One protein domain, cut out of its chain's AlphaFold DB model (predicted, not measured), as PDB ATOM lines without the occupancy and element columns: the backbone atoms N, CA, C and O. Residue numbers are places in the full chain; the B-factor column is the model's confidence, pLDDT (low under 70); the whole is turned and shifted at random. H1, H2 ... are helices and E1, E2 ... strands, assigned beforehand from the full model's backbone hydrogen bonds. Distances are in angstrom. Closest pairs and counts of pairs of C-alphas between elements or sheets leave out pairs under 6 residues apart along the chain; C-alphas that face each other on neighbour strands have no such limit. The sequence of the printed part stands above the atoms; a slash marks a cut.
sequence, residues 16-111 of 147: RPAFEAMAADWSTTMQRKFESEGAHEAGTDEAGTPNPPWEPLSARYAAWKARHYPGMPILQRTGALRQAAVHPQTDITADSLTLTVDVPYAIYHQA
ATOM      1  N   ARG A  16     297.557 395.477 591.929       94.88
ATOM      2  CA  ARG A  16     296.798 394.311 592.422       94.88
ATOM      3  C   ARG A  16     296.434 394.406 593.906       94.88
ATOM      4  O   ARG A  16     295.261 394.205 594.203       94.88
ATOM      5  N   PRO A  17     297.336 394.805 594.832       94.19
ATOM      6  CA  PRO A  17     296.964 394.934 596.242       94.19
ATOM      7  C   PRO A  17     295.855 395.970 596.488       94.19
ATOM      8  O   PRO A  17     295.007 395.782 597.357       94.19
ATOM      9  N   ALA A  18     295.838 397.065 595.720       93.44
ATOM     10  CA  ALA A  18     294.777 398.066 595.805       93.44
ATOM     11  C   ALA A  18     293.464 397.529 595.217       93.44
ATOM     12  O   ALA A  18     292.407 397.688 595.824       93.44
ATOM     13  N   PHE A  19     293.526 396.842 594.074       96.12
ATOM     14  CA  PHE A  19     292.355 396.243 593.436       96.12
ATOM     15  C   PHE A  19     291.722 395.122 594.262       96.12
ATOM     16  O   PHE A  19     290.498 395.033 594.314       96.12
ATOM     17  N   GLU A  20     292.519 394.317 594.963       95.50
ATOM     18  CA  GLU A  20     292.024 393.318 595.915       95.50
ATOM     19  C   GLU A  20     291.239 393.978 597.057       95.50
ATOM     20  O   GLU A  20     290.136 393.538 597.391       95.50
ATOM     21  N   ALA A  21     291.758 395.080 597.613       94.69
ATOM     22  CA  ALA A  21     291.053 395.845 598.640       94.69
ATOM     23  C   ALA A  21     289.745 396.457 598.107       94.69
ATOM     24  O   ALA A  21     288.713 396.379 598.774       94.69
ATOM     25  N   MET A  22     289.759 397.006 596.887       94.31
ATOM     26  CA  MET A  22     288.561 397.550 596.233       94.31
ATOM     27  C   MET A  22     287.507 396.471 595.948       94.31
ATOM     28  O   MET A  22     286.321 396.713 596.151       94.31
ATOM     29  N   ALA A  23     287.914 395.278 595.507       94.25
ATOM     30  CA  ALA A  23     286.995 394.166 595.266       94.25
ATOM     31  C   ALA A  23     286.328 393.681 596.568       94.25
ATOM     32  O   ALA A  23     285.132 393.382 596.579       94.25
ATOM     33  N   ALA A  24     287.069 393.651 597.681       93.06
ATOM     34  CA  ALA A  24     286.514 393.318 598.993       93.06
ATOM     35  C   ALA A  24     285.525 394.387 599.500       93.06
ATOM     36  O   ALA A  24     284.465 394.051 600.045       93.06
ATOM     37  N   ASP A  25     285.848 395.667 599.294       94.75
ATOM     38  CA  ASP A  25     284.945 396.771 599.622       94.75
ATOM     39  C   ASP A  25     283.664 396.712 598.781       94.75
ATOM     40  O   ASP A  25     282.567 396.777 599.333       94.75
ATOM     41  N   TRP A  26     283.780 396.449 597.473       94.50
ATOM     42  CA  TRP A  26     282.636 396.282 596.574       94.50
ATOM     43  C   TRP A  26     281.622 395.264 597.100       94.50
ATOM     44  O   TRP A  26     280.435 395.578 597.189       94.50
ATOM     45  N   SER A  27     282.058 394.058 597.478       93.50
ATOM     46  CA  SER A  27     281.150 393.024 597.992       93.50
ATOM     47  C   SER A  27     280.406 393.481 599.249       93.50
ATOM     48  O   SER A  27     279.195 393.275 599.365       93.50
ATOM     49  N   THR A  28     281.115 394.142 600.165       94.88
ATOM     50  CA  THR A  28     280.541 394.680 601.408       94.88
ATOM     51  C   THR A  28     279.523 395.781 601.116       94.88
ATOM     52  O   THR A  28     278.406 395.772 601.643       94.88
ATOM     53  N   THR A  29     279.891 396.706 600.240       92.62
ATOM     54  CA  THR A  29     279.076 397.840 599.811       92.62
ATOM     55  C   THR A  29     277.815 397.359 599.092       92.62
ATOM     56  O   THR A  29     276.701 397.700 599.498       92.62
ATOM     57  N   MET A  30     277.943 396.445 598.125       94.31
ATOM     58  CA  MET A  30     276.801 395.857 597.426       94.31
ATOM     59  C   MET A  30     275.877 395.086 598.367       94.31
ATOM     60  O   MET A  30     274.656 395.193 598.233       94.31
ATOM     61  N   GLN A  31     276.414 394.355 599.347       95.94
ATOM     62  CA  GLN A  31     275.586 393.674 600.338       95.94
ATOM     63  C   GLN A  31     274.696 394.667 601.099       95.94
ATOM     64  O   GLN A  31     273.471 394.507 601.108       95.94
ATOM     65  N   ARG A  32     275.289 395.726 601.663       95.44
ATOM     66  CA  ARG A  32     274.549 396.765 602.402       95.44
ATOM     67  C   ARG A  32     273.553 397.499 601.512       95.44
ATOM     68  O   ARG A  32     272.443 397.813 601.946       95.44
ATOM     69  N   LYS A  33     273.916 397.742 600.254       93.19
ATOM     70  CA  LYS A  33     273.045 398.394 599.274       93.19
ATOM     71  C   LYS A  33     271.798 397.559 598.976       93.19
ATOM     72  O   LYS A  33     270.701 398.105 598.968       93.19
ATOM     73  N   PHE A  34     271.931 396.241 598.809       95.62
ATOM     74  CA  PHE A  34     270.777 395.350 598.627       95.62
ATOM     75  C   PHE A  34     269.919 395.196 599.886       95.62
ATOM     76  O   PHE A  34     268.699 395.106 599.764       95.62
ATOM     77  N   GLU A  35     270.533 395.144 601.069       95.69
ATOM     78  CA  GLU A  35     269.828 394.998 602.352       95.69
ATOM     79  C   GLU A  35     269.020 396.245 602.726       95.69
ATOM     80  O   GLU A  35     267.930 396.129 603.278       95.69
ATOM     81  N   SER A  36     269.531 397.427 602.385       95.62
ATOM     82  CA  SER A  36     268.882 398.717 602.644       95.62
ATOM     83  C   SER A  36     268.027 399.233 601.485       95.62
ATOM     84  O   SER A  36     267.537 400.357 601.550       95.62
ATOM     85  N   GLU A  37     267.898 398.465 600.402       94.44
ATOM     86  CA  GLU A  37     267.231 398.900 599.167       94.44
ATOM     87  C   GLU A  37     267.774 400.246 598.637       94.44
ATOM     88  O   GLU A  37     267.043 401.120 598.171       94.44
ATOM     89  N   GLY A  38     269.094 400.426 598.733       92.00
ATOM     90  CA  GLY A  38     269.811 401.637 598.340       92.00
ATOM     91  C   GLY A  38     269.869 402.735 599.406       92.00
ATOM     92  O   GLY A  38     270.603 403.699 599.214       92.00
ATOM     93  N   ALA A  39     269.168 402.606 600.536       91.88
ATOM     94  CA  ALA A  39     269.127 403.659 601.555       91.88
ATOM     95  C   ALA A  39     270.462 403.885 602.285       91.88
ATOM     96  O   ALA A  39     270.705 404.991 602.757       91.88
ATOM     97  N   HIS A  40     271.343 402.884 602.368       88.56
ATOM     98  CA  HIS A  40     272.633 403.019 603.062       88.56
ATOM     99  C   HIS A  40     273.561 404.064 602.425       88.56
ATOM    100  O   HIS A  40     274.308 404.732 603.131       88.56
ATOM    101  N   GLU A  41     273.503 404.206 601.101       82.38
ATOM    102  CA  GLU A  41     274.288 405.185 600.338       82.38
ATOM    103  C   GLU A  41     273.461 406.420 599.967       82.38
ATOM    104  O   GLU A  41     273.927 407.271 599.205       82.38
ATOM    105  N   ALA A  42     272.220 406.503 600.454       85.88
ATOM    106  CA  ALA A  42     271.352 407.606 600.112       85.88
ATOM    107  C   ALA A  42     271.828 408.902 600.780       85.88
ATOM    108  O   ALA A  42     272.208 408.912 601.950       85.88
ATOM    109  N   GLY A  43     271.779 410.007 600.046       86.62
ATOM    110  CA  GLY A  43     272.228 411.303 600.539       86.62
ATOM    111  C   GLY A  43     272.654 412.217 599.406       86.62
ATOM    112  O   GLY A  43     272.031 412.236 598.346       86.62
ATOM    113  N   THR A  44     273.725 412.960 599.641       87.81
ATOM    114  CA  THR A  44     274.305 413.891 598.679       87.81
ATOM    115  C   THR A  44     275.806 413.648 598.636       87.81
ATOM    116  O   THR A  44     276.426 413.531 599.693       87.81
ATOM    117  N   ASP A  45     276.383 413.536 597.440       84.94
ATOM    118  CA  ASP A  45     277.834 413.403 597.289       84.94
ATOM    119  C   ASP A  45     278.577 414.720 597.601       84.94
ATOM    120  O   ASP A  45     277.968 415.766 597.840       84.94
ATOM    121  N   GLU A  46     279.913 414.679 597.603       82.75
ATOM    122  CA  GLU A  46     280.764 415.850 597.878       82.75
ATOM    123  C   GLU A  46     280.536 417.012 596.897       82.75
ATOM    124  O   GLU A  46     280.781 418.171 597.236       82.75
ATOM    125  N   ALA A  47     280.044 416.717 595.690       87.38
ATOM    126  CA  ALA A  47     279.727 417.702 594.663       87.38
ATOM    127  C   ALA A  47     278.305 418.278 594.799       87.38
ATOM    128  O   ALA A  47     277.913 419.137 594.006       87.38
ATOM    129  N   GLY A  48     277.526 417.842 595.793       89.00
ATOM    130  CA  GLY A  48     276.150 418.292 595.981       89.00
ATOM    131  C   GLY A  48     275.120 417.509 595.156       89.00
ATOM    132  O   GLY A  48     273.962 417.925 595.097       89.00
ATOM    133  N   THR A  49     275.499 416.396 594.523       87.94
ATOM    134  CA  THR A  49     274.592 415.576 593.708       87.94
ATOM    135  C   THR A  49     273.779 414.637 594.599       87.94
ATOM    136  O   THR A  49     274.367 413.830 595.324       87.94
ATOM    137  N   PRO A  50     272.435 414.675 594.550       86.31
ATOM    138  CA  PRO A  50     271.613 413.718 595.278       86.31
ATOM    139  C   PRO A  50     271.816 412.288 594.766       86.31
ATOM    140  O   PRO A  50     271.748 412.030 593.563       86.31
ATOM    141  N   ASN A  51     271.974 411.353 595.693       84.62
ATOM    142  CA  ASN A  51     271.936 409.916 595.466       84.62
ATOM    143  C   ASN A  51     270.737 409.362 596.250       84.62
ATOM    144  O   ASN A  51     270.857 409.139 597.451       84.62
ATOM    145  N   PRO A  52     269.539 409.240 595.658       88.25
ATOM    146  CA  PRO A  52     268.382 408.704 596.370       88.25
ATOM    147  C   PRO A  52     268.502 407.181 596.583       88.25
ATOM    148  O   PRO A  52     269.262 406.516 595.870       88.25
ATOM    149  N   PRO A  53     267.727 406.595 597.519       91.44
ATOM    150  CA  PRO A  53     267.539 405.146 597.567       91.44
ATOM    151  C   PRO A  53     266.894 404.640 596.269       91.44
ATOM    152  O   PRO A  53     266.494 405.421 595.401       91.44
ATOM    153  N   TRP A  54     266.763 403.321 596.120       91.12
ATOM    154  CA  TRP A  54     266.101 402.780 594.938       91.12
ATOM    155  C   TRP A  54     264.643 403.213 594.863       91.12
ATOM    156  O   TRP A  54     263.910 403.189 595.851       91.12
ATOM    157  N   GLU A  55     264.229 403.569 593.649       91.50
ATOM    158  CA  GLU A  55     262.855 403.956 593.371       91.50
ATOM    159  C   GLU A  55     261.902 402.816 593.777       91.50
ATOM    160  O   GLU A  55     262.141 401.650 593.421       91.50
ATOM    161  N   PRO A  56     260.815 403.115 594.506       92.75
ATOM    162  CA  PRO A  56     259.823 402.113 594.846       92.75
ATOM    163  C   PRO A  56     259.217 401.466 593.597       92.75
ATOM    164  O   PRO A  56     259.098 402.052 592.519       92.75
ATOM    165  N   LEU A  57     258.763 400.223 593.754       92.44
ATOM    166  CA  LEU A  57     258.031 399.543 592.691       92.44
ATOM    167  C   LEU A  57     256.723 400.284 592.392       92.44
ATOM    168  O   LEU A  57     255.982 400.648 593.303       92.44
ATOM    169  N   SER A  58     256.369 400.392 591.107       94.00
ATOM    170  CA  SER A  58     255.020 400.830 590.730       94.00
ATOM    171  C   SER A  58     253.959 399.963 591.421       94.00
ATOM    172  O   SER A  58     254.121 398.743 591.511       94.00
ATOM    173  N   ALA A  59     252.843 400.558 591.850       95.44
ATOM    174  CA  ALA A  59     251.803 399.850 592.607       95.44
ATOM    175  C   ALA A  59     251.313 398.567 591.907       95.44
ATOM    176  O   ALA A  59     251.158 397.518 592.534       95.44
ATOM    177  N   ARG A  60     251.145 398.617 590.577       95.50
ATOM    178  CA  ARG A  60     250.750 397.454 589.769       95.50
ATOM    179  C   ARG A  60     251.791 396.333 589.828       95.50
ATOM    180  O   ARG A  60     251.421 395.170 589.995       95.50
ATOM    181  N   TYR A  61     253.073 396.666 589.682       92.81
ATOM    182  CA  TYR A  61     254.143 395.670 589.726       92.81
ATOM    183  C   TYR A  61     254.379 395.155 591.146       92.81
ATOM    184  O   TYR A  61     254.556 393.953 591.316       92.81
ATOM    185  N   ALA A  62     254.291 396.015 592.163       94.75
ATOM    186  CA  ALA A  62     254.344 395.622 593.567       94.75
ATOM    187  C   ALA A  62     253.251 394.596 593.899       94.75
ATOM    188  O   ALA A  62     253.550 393.539 594.445       94.75
ATOM    189  N   ALA A  63     252.001 394.847 593.487       95.81
ATOM    190  CA  ALA A  63     250.888 393.925 593.711       95.81
ATOM    191  C   ALA A  63     251.070 392.590 592.974       95.81
ATOM    192  O   ALA A  63     250.794 391.527 593.529       95.81
ATOM    193  N   TRP A  64     251.541 392.623 591.722       96.44
ATOM    194  CA  TRP A  64     251.882 391.398 590.997       96.44
ATOM    195  C   TRP A  64     252.995 390.633 591.716       96.44
ATOM    196  O   TRP A  64     252.844 389.442 591.990       96.44
ATOM    197  N   LYS A  65     254.079 391.316 592.080       95.88
ATOM    198  CA  LYS A  65     255.243 390.718 592.725       95.88
ATOM    199  C   LYS A  65     254.889 390.134 594.089       95.88
ATOM    200  O   LYS A  65     255.283 389.011 594.348       95.88
ATOM    201  N   ALA A  66     254.077 390.810 594.898       96.12
ATOM    202  CA  ALA A  66     253.629 390.309 596.197       96.12
ATOM    203  C   ALA A  66     252.860 388.978 596.099       96.12
ATOM    204  O   ALA A  66     252.977 388.143 596.989       96.12
ATOM    205  N   ARG A  67     252.113 388.752 595.008       97.06
ATOM    206  CA  ARG A  67     251.408 387.479 594.770       97.06
ATOM    207  C   ARG A  67     252.328 386.345 594.317       97.06
ATOM    208  O   ARG A  67     252.066 385.199 594.647       97.06
ATOM    209  N   HIS A  68     253.367 386.651 593.539       96.50
ATOM    210  CA  HIS A  68     254.236 385.634 592.926       96.50
ATOM    211  C   HIS A  68     255.535 385.391 593.714       96.50
ATOM    212  O   HIS A  68     256.118 384.318 593.630       96.50
ATOM    213  N   TYR A  69     255.989 386.398 594.457       95.88
ATOM    214  CA  TYR A  69     257.254 386.468 595.187       95.88
ATOM    215  C   TYR A  69     257.030 387.221 596.512       95.88
ATOM    216  O   TYR A  69     257.524 388.343 596.685       95.88
ATOM    217  N   PRO A  70     256.222 386.658 597.428       94.75
ATOM    218  CA  PRO A  70     255.852 387.327 598.671       94.75
ATOM    219  C   PRO A  70     257.094 387.678 599.502       94.75
ATOM    220  O   PRO A  70     257.998 386.861 599.662       94.75
ATOM    221  N   GLY A  71     257.138 388.910 600.015       93.19
ATOM    222  CA  GLY A  71     258.220 389.400 600.881       93.19
ATOM    223  C   GLY A  71     259.531 389.779 600.180       93.19
ATOM    224  O   GLY A  71     260.492 390.112 600.863       93.19
ATOM    225  N   MET A  72     259.606 389.744 598.843       95.31
ATOM    226  CA  MET A  72     260.865 390.009 598.130       95.31
ATOM    227  C   MET A  72     261.164 391.517 597.923       95.31
ATOM    228  O   MET A  72     260.338 392.204 597.304       95.31
ATOM    229  N   PRO A  73     262.364 392.019 598.308       95.31
ATOM    230  CA  PRO A  73     262.791 393.428 598.158       95.31
ATOM    231  C   PRO A  73     262.837 393.929 596.710       95.31
ATOM    232  O   PRO A  73     262.974 393.111 595.801       95.31
ATOM    233  N   ILE A  74     262.779 395.244 596.465       94.19
ATOM    234  CA  ILE A  74     262.634 395.943 595.165       94.19
ATOM    235  C   ILE A  74     263.378 395.250 594.005       94.19
ATOM    236  O   ILE A  74     262.720 394.748 593.087       94.19
ATOM    237  N   LEU A  75     264.708 395.115 594.075       92.81
ATOM    238  CA  LEU A  75     265.546 394.512 593.016       92.81
ATOM    239  C   LEU A  75     265.773 392.997 593.152       92.81
ATOM    240  O   LEU A  75     266.639 392.416 592.498       92.81
ATOM    241  N   GLN A  76     264.997 392.325 593.997       94.88
ATOM    242  CA  GLN A  76     265.119 390.893 594.248       94.88
ATOM    243  C   GLN A  76     263.846 390.167 593.819       94.88
ATOM    244  O   GLN A  76     262.733 390.566 594.146       94.88
ATOM    245  N   ARG A  77     264.008 389.083 593.059       91.69
ATOM    246  CA  ARG A  77     262.915 388.169 592.691       91.69
ATOM    247  C   ARG A  77     263.268 386.730 593.039       91.69
ATOM    248  O   ARG A  77     262.493 386.043 593.682       91.69
ATOM    249  N   THR A  78     264.467 386.318 592.639       92.25
ATOM    250  CA  THR A  78     265.048 384.997 592.922       92.25
ATOM    251  C   THR A  78     266.339 385.083 593.738       92.25
ATOM    252  O   THR A  78     266.935 384.062 594.042       92.25
ATOM    253  N   GLY A  79     266.827 386.295 594.032       94.31
ATOM    254  CA  GLY A  79     268.140 386.527 594.644       94.31
ATOM    255  C   GLY A  79     269.327 386.483 593.672       94.31
ATOM    256  O   GLY A  79     270.391 386.975 594.029       94.31
ATOM    257  N   ALA A  80     269.152 386.008 592.432       95.75
ATOM    258  CA  ALA A  80     270.257 385.827 591.479       95.75
ATOM    259  C   ALA A  80     271.040 387.122 591.185       95.75
ATOM    260  O   ALA A  80     272.264 387.112 591.176       95.75
ATOM    261  N   LEU A  81     270.346 388.256 591.025       95.31
ATOM    262  CA  LEU A  81     271.009 389.550 590.822       95.31
ATOM    263  C   LEU A  81     271.814 389.979 592.050       95.31
ATOM    264  O   LEU A  81     272.953 390.404 591.905       95.31
ATOM    265  N   ARG A  82     271.239 389.843 593.253       96.12
ATOM    266  CA  ARG A  82     271.947 390.140 594.505       96.12
ATOM    267  C   ARG A  82     273.201 389.280 594.607       96.12
ATOM    268  O   ARG A  82     274.265 389.807 594.889       96.12
ATOM    269  N   GLN A  83     273.083 387.978 594.358       96.94
ATOM    270  CA  GLN A  83     274.212 387.058 594.432       96.94
ATOM    271  C   GLN A  83     275.317 387.435 593.441       96.94
ATOM    272  O   GLN A  83     276.460 387.572 593.861       96.94
ATOM    273  N   ALA A  84     274.982 387.664 592.168       96.06
ATOM    274  CA  ALA A  84     275.959 388.037 591.145       96.06
ATOM    275  C   ALA A  84     276.591 389.416 591.390       96.06
ATOM    276  O   ALA A  84     277.730 389.652 591.011       96.06
ATOM    277  N   ALA A  85     275.863 390.340 592.018       95.56
ATOM    278  CA  ALA A  85     276.377 391.667 592.324       95.56
ATOM    279  C   ALA A  85     277.252 391.699 593.587       95.56
ATOM    280  O   ALA A  85     278.243 392.424 593.618       95.56
ATOM    281  N   VAL A  86     276.899 390.920 594.616       96.44
ATOM    282  CA  VAL A  86     277.681 390.787 595.860       96.44
ATOM    283  C   VAL A  86     278.921 389.919 595.641       96.44
ATOM    284  O   VAL A  86     279.969 390.190 596.221       96.44
ATOM    285  N   HIS A  87     278.824 388.907 594.781       96.19
ATOM    286  CA  HIS A  87     279.918 388.006 594.423       96.19
ATOM    287  C   HIS A  87     280.149 388.042 592.905       96.19
ATOM    288  O   HIS A  87     279.813 387.076 592.214       96.19
ATOM    289  N   PRO A  88     280.666 389.162 592.367       95.88
ATOM    290  CA  PRO A  88     280.952 389.263 590.946       95.88
ATOM    291  C   PRO A  88     282.079 388.306 590.554       95.88
ATOM    292  O   PRO A  88     282.912 387.918 591.377       95.88
ATOM    293  N   GLN A  89     282.134 387.956 589.273       96.88
ATOM    294  CA  GLN A  89     283.361 387.396 588.718       96.88
ATOM    295  C   GLN A  89     284.410 388.509 588.689       96.88
ATOM    296  O   GLN A  89     284.152 389.589 588.158       96.88
ATOM    297  N   THR A  90     285.574 388.237 589.265       97.19
ATOM    298  CA  THR A  90     286.626 389.232 589.463       97.19
ATOM    299  C   THR A  90     287.859 388.833 588.671       97.19
ATOM    300  O   THR A  90     288.394 387.744 588.877       97.19
ATOM    301  N   ASP A  91     288.313 389.722 587.791       97.88
ATOM    302  CA  ASP A  91     289.596 389.617 587.096       97.88
ATOM    303  C   ASP A  91     290.486 390.794 587.511       97.88
ATOM    304  O   ASP A  91     290.066 391.954 587.461       97.88
ATOM    305  N   ILE A  92     291.689 390.483 587.990       96.88
ATOM    306  CA  ILE A  92     292.646 391.440 588.545       96.88
ATOM    307  C   ILE A  92     293.987 391.237 587.848       96.88
ATOM    308  O   ILE A  92     294.608 390.174 587.927       96.88
ATOM    309  N   THR A  93     294.475 392.304 587.226       95.00
ATOM    310  CA  THR A  93     295.807 392.378 586.622       95.00
ATOM    311  C   THR A  93     296.634 393.465 587.314       95.00
ATOM    312  O   THR A  93     296.163 394.126 588.239       95.00
ATOM    313  N   ALA A  94     297.888 393.653 586.890       94.88
ATOM    314  CA  ALA A  94     298.773 394.673 587.458       94.88
ATOM    315  C   ALA A  94     298.212 396.102 587.346       94.88
ATOM    316  O   ALA A  94     298.546 396.944 588.174       94.88
ATOM    317  N   ASP A  95     297.356 396.381 586.362       93.44
ATOM    318  CA  ASP A  95     296.872 397.727 586.043       93.44
ATOM    319  C   ASP A  95     295.353 397.820 585.813       93.44
ATOM    320  O   ASP A  95     294.838 398.919 585.600       93.44
ATOM    321  N   SER A  96     294.609 396.712 585.920       94.62
ATOM    322  CA  SER A  96     293.146 396.719 585.827       94.62
ATOM    323  C   SER A  96     292.440 395.817 586.843       94.62
ATOM    324  O   SER A  96     292.943 394.767 587.248       94.62
ATOM    325  N   LEU A  97     291.224 396.237 587.203       96.25
ATOM    326  CA  LEU A  97     290.221 395.479 587.946       96.25
ATOM    327  C   LEU A  97     288.949 395.410 587.101       96.25
ATOM    328  O   LEU A  97     288.398 396.448 586.732       96.25
ATOM    329  N   THR A  98     288.454 394.201 586.848       96.69
ATOM    330  CA  THR A  98     287.158 393.962 586.204       96.69
ATOM    331  C   THR A  98     286.247 393.196 587.155       96.69
ATOM    332  O   THR A  98     286.602 392.120 587.631       96.69
ATOM    333  N   LEU A  99     285.059 393.749 587.414       95.25
ATOM    334  CA  LEU A  99     283.996 393.120 588.198       95.25
ATOM    335  C   LEU A  99     282.794 392.857 587.286       95.25
ATOM    336  O   LEU A  99     282.134 393.795 586.833       95.25
ATOM    337  N   THR A 100     282.492 391.589 587.031       95.00
ATOM    338  CA  THR A 100     281.400 391.177 586.140       95.00
ATOM    339  C   THR A 100     280.208 390.665 586.943       95.00
ATOM    340  O   THR A 100     280.300 389.672 587.667       95.00
ATOM    341  N   VAL A 101     279.060 391.329 586.779       94.44
ATOM    342  CA  VAL A 101     277.766 390.888 587.322       94.44
ATOM    343  C   VAL A 101     277.080 390.008 586.280       94.44
ATOM    344  O   VAL A 101     276.333 390.493 585.429       94.44
ATOM    345  N   ASP A 102     277.359 388.709 586.340       91.94
ATOM    346  CA  ASP A 102     276.925 387.744 585.328       91.94
ATOM    347  C   ASP A 102     275.478 387.268 585.547       91.94
ATOM    348  O   ASP A 102     275.208 386.160 586.014       91.94
ATOM    349  N   VAL A 103     274.516 388.142 585.237       92.00
ATOM    350  CA  VAL A 103     273.125 387.741 584.986       92.00
ATOM    351  C   VAL A 103     272.586 388.463 583.745       92.00
ATOM    352  O   VAL A 103     272.791 389.673 583.621       92.00
ATOM    353  N   PRO A 104     271.828 387.793 582.847       90.12
ATOM    354  CA  PRO A 104     271.442 388.356 581.541       90.12
ATOM    355  C   PRO A 104     270.694 389.695 581.587       90.12
ATOM    356  O   PRO A 104     270.644 390.424 580.604       90.12
ATOM    357  N   TYR A 105     270.082 390.013 582.727       85.19
ATOM    358  CA  TYR A 105     269.287 391.218 582.939       85.19
ATOM    359  C   TYR A 105     269.977 392.259 583.842       85.19
ATOM    360  O   TYR A 105     269.374 393.293 584.125       85.19
ATOM    361  N   ALA A 106     271.226 392.038 584.279       87.75
ATOM    362  CA  ALA A 106     271.982 393.004 585.093       87.75
ATOM    363  C   ALA A 106     272.158 394.352 584.384       87.75
ATOM    364  O   ALA A 106     272.135 395.401 585.026       87.75
ATOM    365  N   ILE A 107     272.278 394.328 583.054       83.69
ATOM    366  CA  ILE A 107     272.498 395.522 582.233       83.69
ATOM    367  C   ILE A 107     271.397 396.579 582.404       83.69
ATOM    368  O   ILE A 107     271.689 397.775 582.392       83.69
ATOM    369  N   TYR A 108     270.151 396.159 582.661       83.19
ATOM    370  CA  TYR A 108     269.022 397.066 582.907       83.19
ATOM    371  C   TYR A 108     269.129 397.822 584.240       83.19
ATOM    372  O   TYR A 108     268.342 398.732 584.487       83.19
ATOM    373  N   HIS A 109     270.090 397.453 585.090       80.56
ATOM    374  CA  HIS A 109     270.365 398.085 586.379       80.56
ATOM    375  C   HIS A 109     271.688 398.873 586.404       80.56
ATOM    376  O   HIS A 109     271.913 399.621 587.350       80.56
ATOM    377  N   GLN A 110     272.557 398.722 585.394       70.31
ATOM    378  CA  GLN A 110     273.855 399.412 585.306       70.31
ATOM    379  C   GLN A 110     273.842 400.597 584.334       70.31
ATOM    380  O   GLN A 110     274.489 401.613 584.581       70.31
ATOM    381  N   ALA A 111     273.110 400.492 583.226       53.12
ATOM    382  CA  ALA A 111     272.971 401.606 582.304       53.12
ATOM    383  C   ALA A 111     271.980 402.624 582.885       53.12
ATOM    384  O   ALA A 111     270.856 402.259 583.234       53.12
TER     385      ALA A 111
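What this domain is: This is residues 16 to 111 of the 147 residues of the protein "Phage virion morphogenesis protein" of Armatimonadetes bacterium (UniProt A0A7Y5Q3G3). One long helix, H1, runs beside a two-stranded hairpin, E1 and E2, along its first part and packs on the short helix H3 farther along. H2 lies away from this group at the far end of the longest axis, and the long loop of residues 36 to 58 swings out from H1 and folds back on its way to H2. The printed part has 96 residues, with four named helices and two named strands in the order H1, H2, H3, E1, E2, H4 along the chain and an antiparallel sheet of order E1 - E2; the 49 residues in named elements are mostly helix, 41 in helices and 8 in strands. It is loose, with a radius of gyration of the C-alphas of 15.5 A and spans of 48 by 33 by 21 A.

How they stand to each other: H1, residues 16 to 35, touches H3, residues 80 to 86, with its residues 26 to 34 alone; the closest C-alphas, of Ser 27 and Val 86, are 4.6 A apart. They run opposite ways at a steep tilt of 46 degrees. H2, residues 59 to 68, is apart from H1 and H3. E1, residues 89 to 92, and E2, residues 97 to 100, form an antiparallel hairpin, with N 91 and O 98 within hydrogen-bond range at 3.0 A. The closest C-alphas of H1 and E2, of Phe 19 and Leu 97, are 5.9 A apart. H4, residues 107 to 110, is apart from H1, H2, H3 and E1. Every O i to N i+4 pair is within hydrogen-bond range in H1, H2 and H3; H4 is too short for such a pair.

Where its parts are: H1 begins at C-alpha 16 (296.798, 394.311, 592.422) and is 28.7 A long. H2 measures 14.4 A, H3 9.9 A, E1 10.1 A and E2 10.0 A. H4, 5.1 A, ends at C-alpha 110 (273.855, 399.412, 585.306).

The domain as a whole: The C-alphas farthest apart, of Arg 67 and Ala 94, are 48.5 A apart. The printed part has no cut. The links H1 to H2 and H2 to H3 are long. Residue 111 is under pLDDT 70.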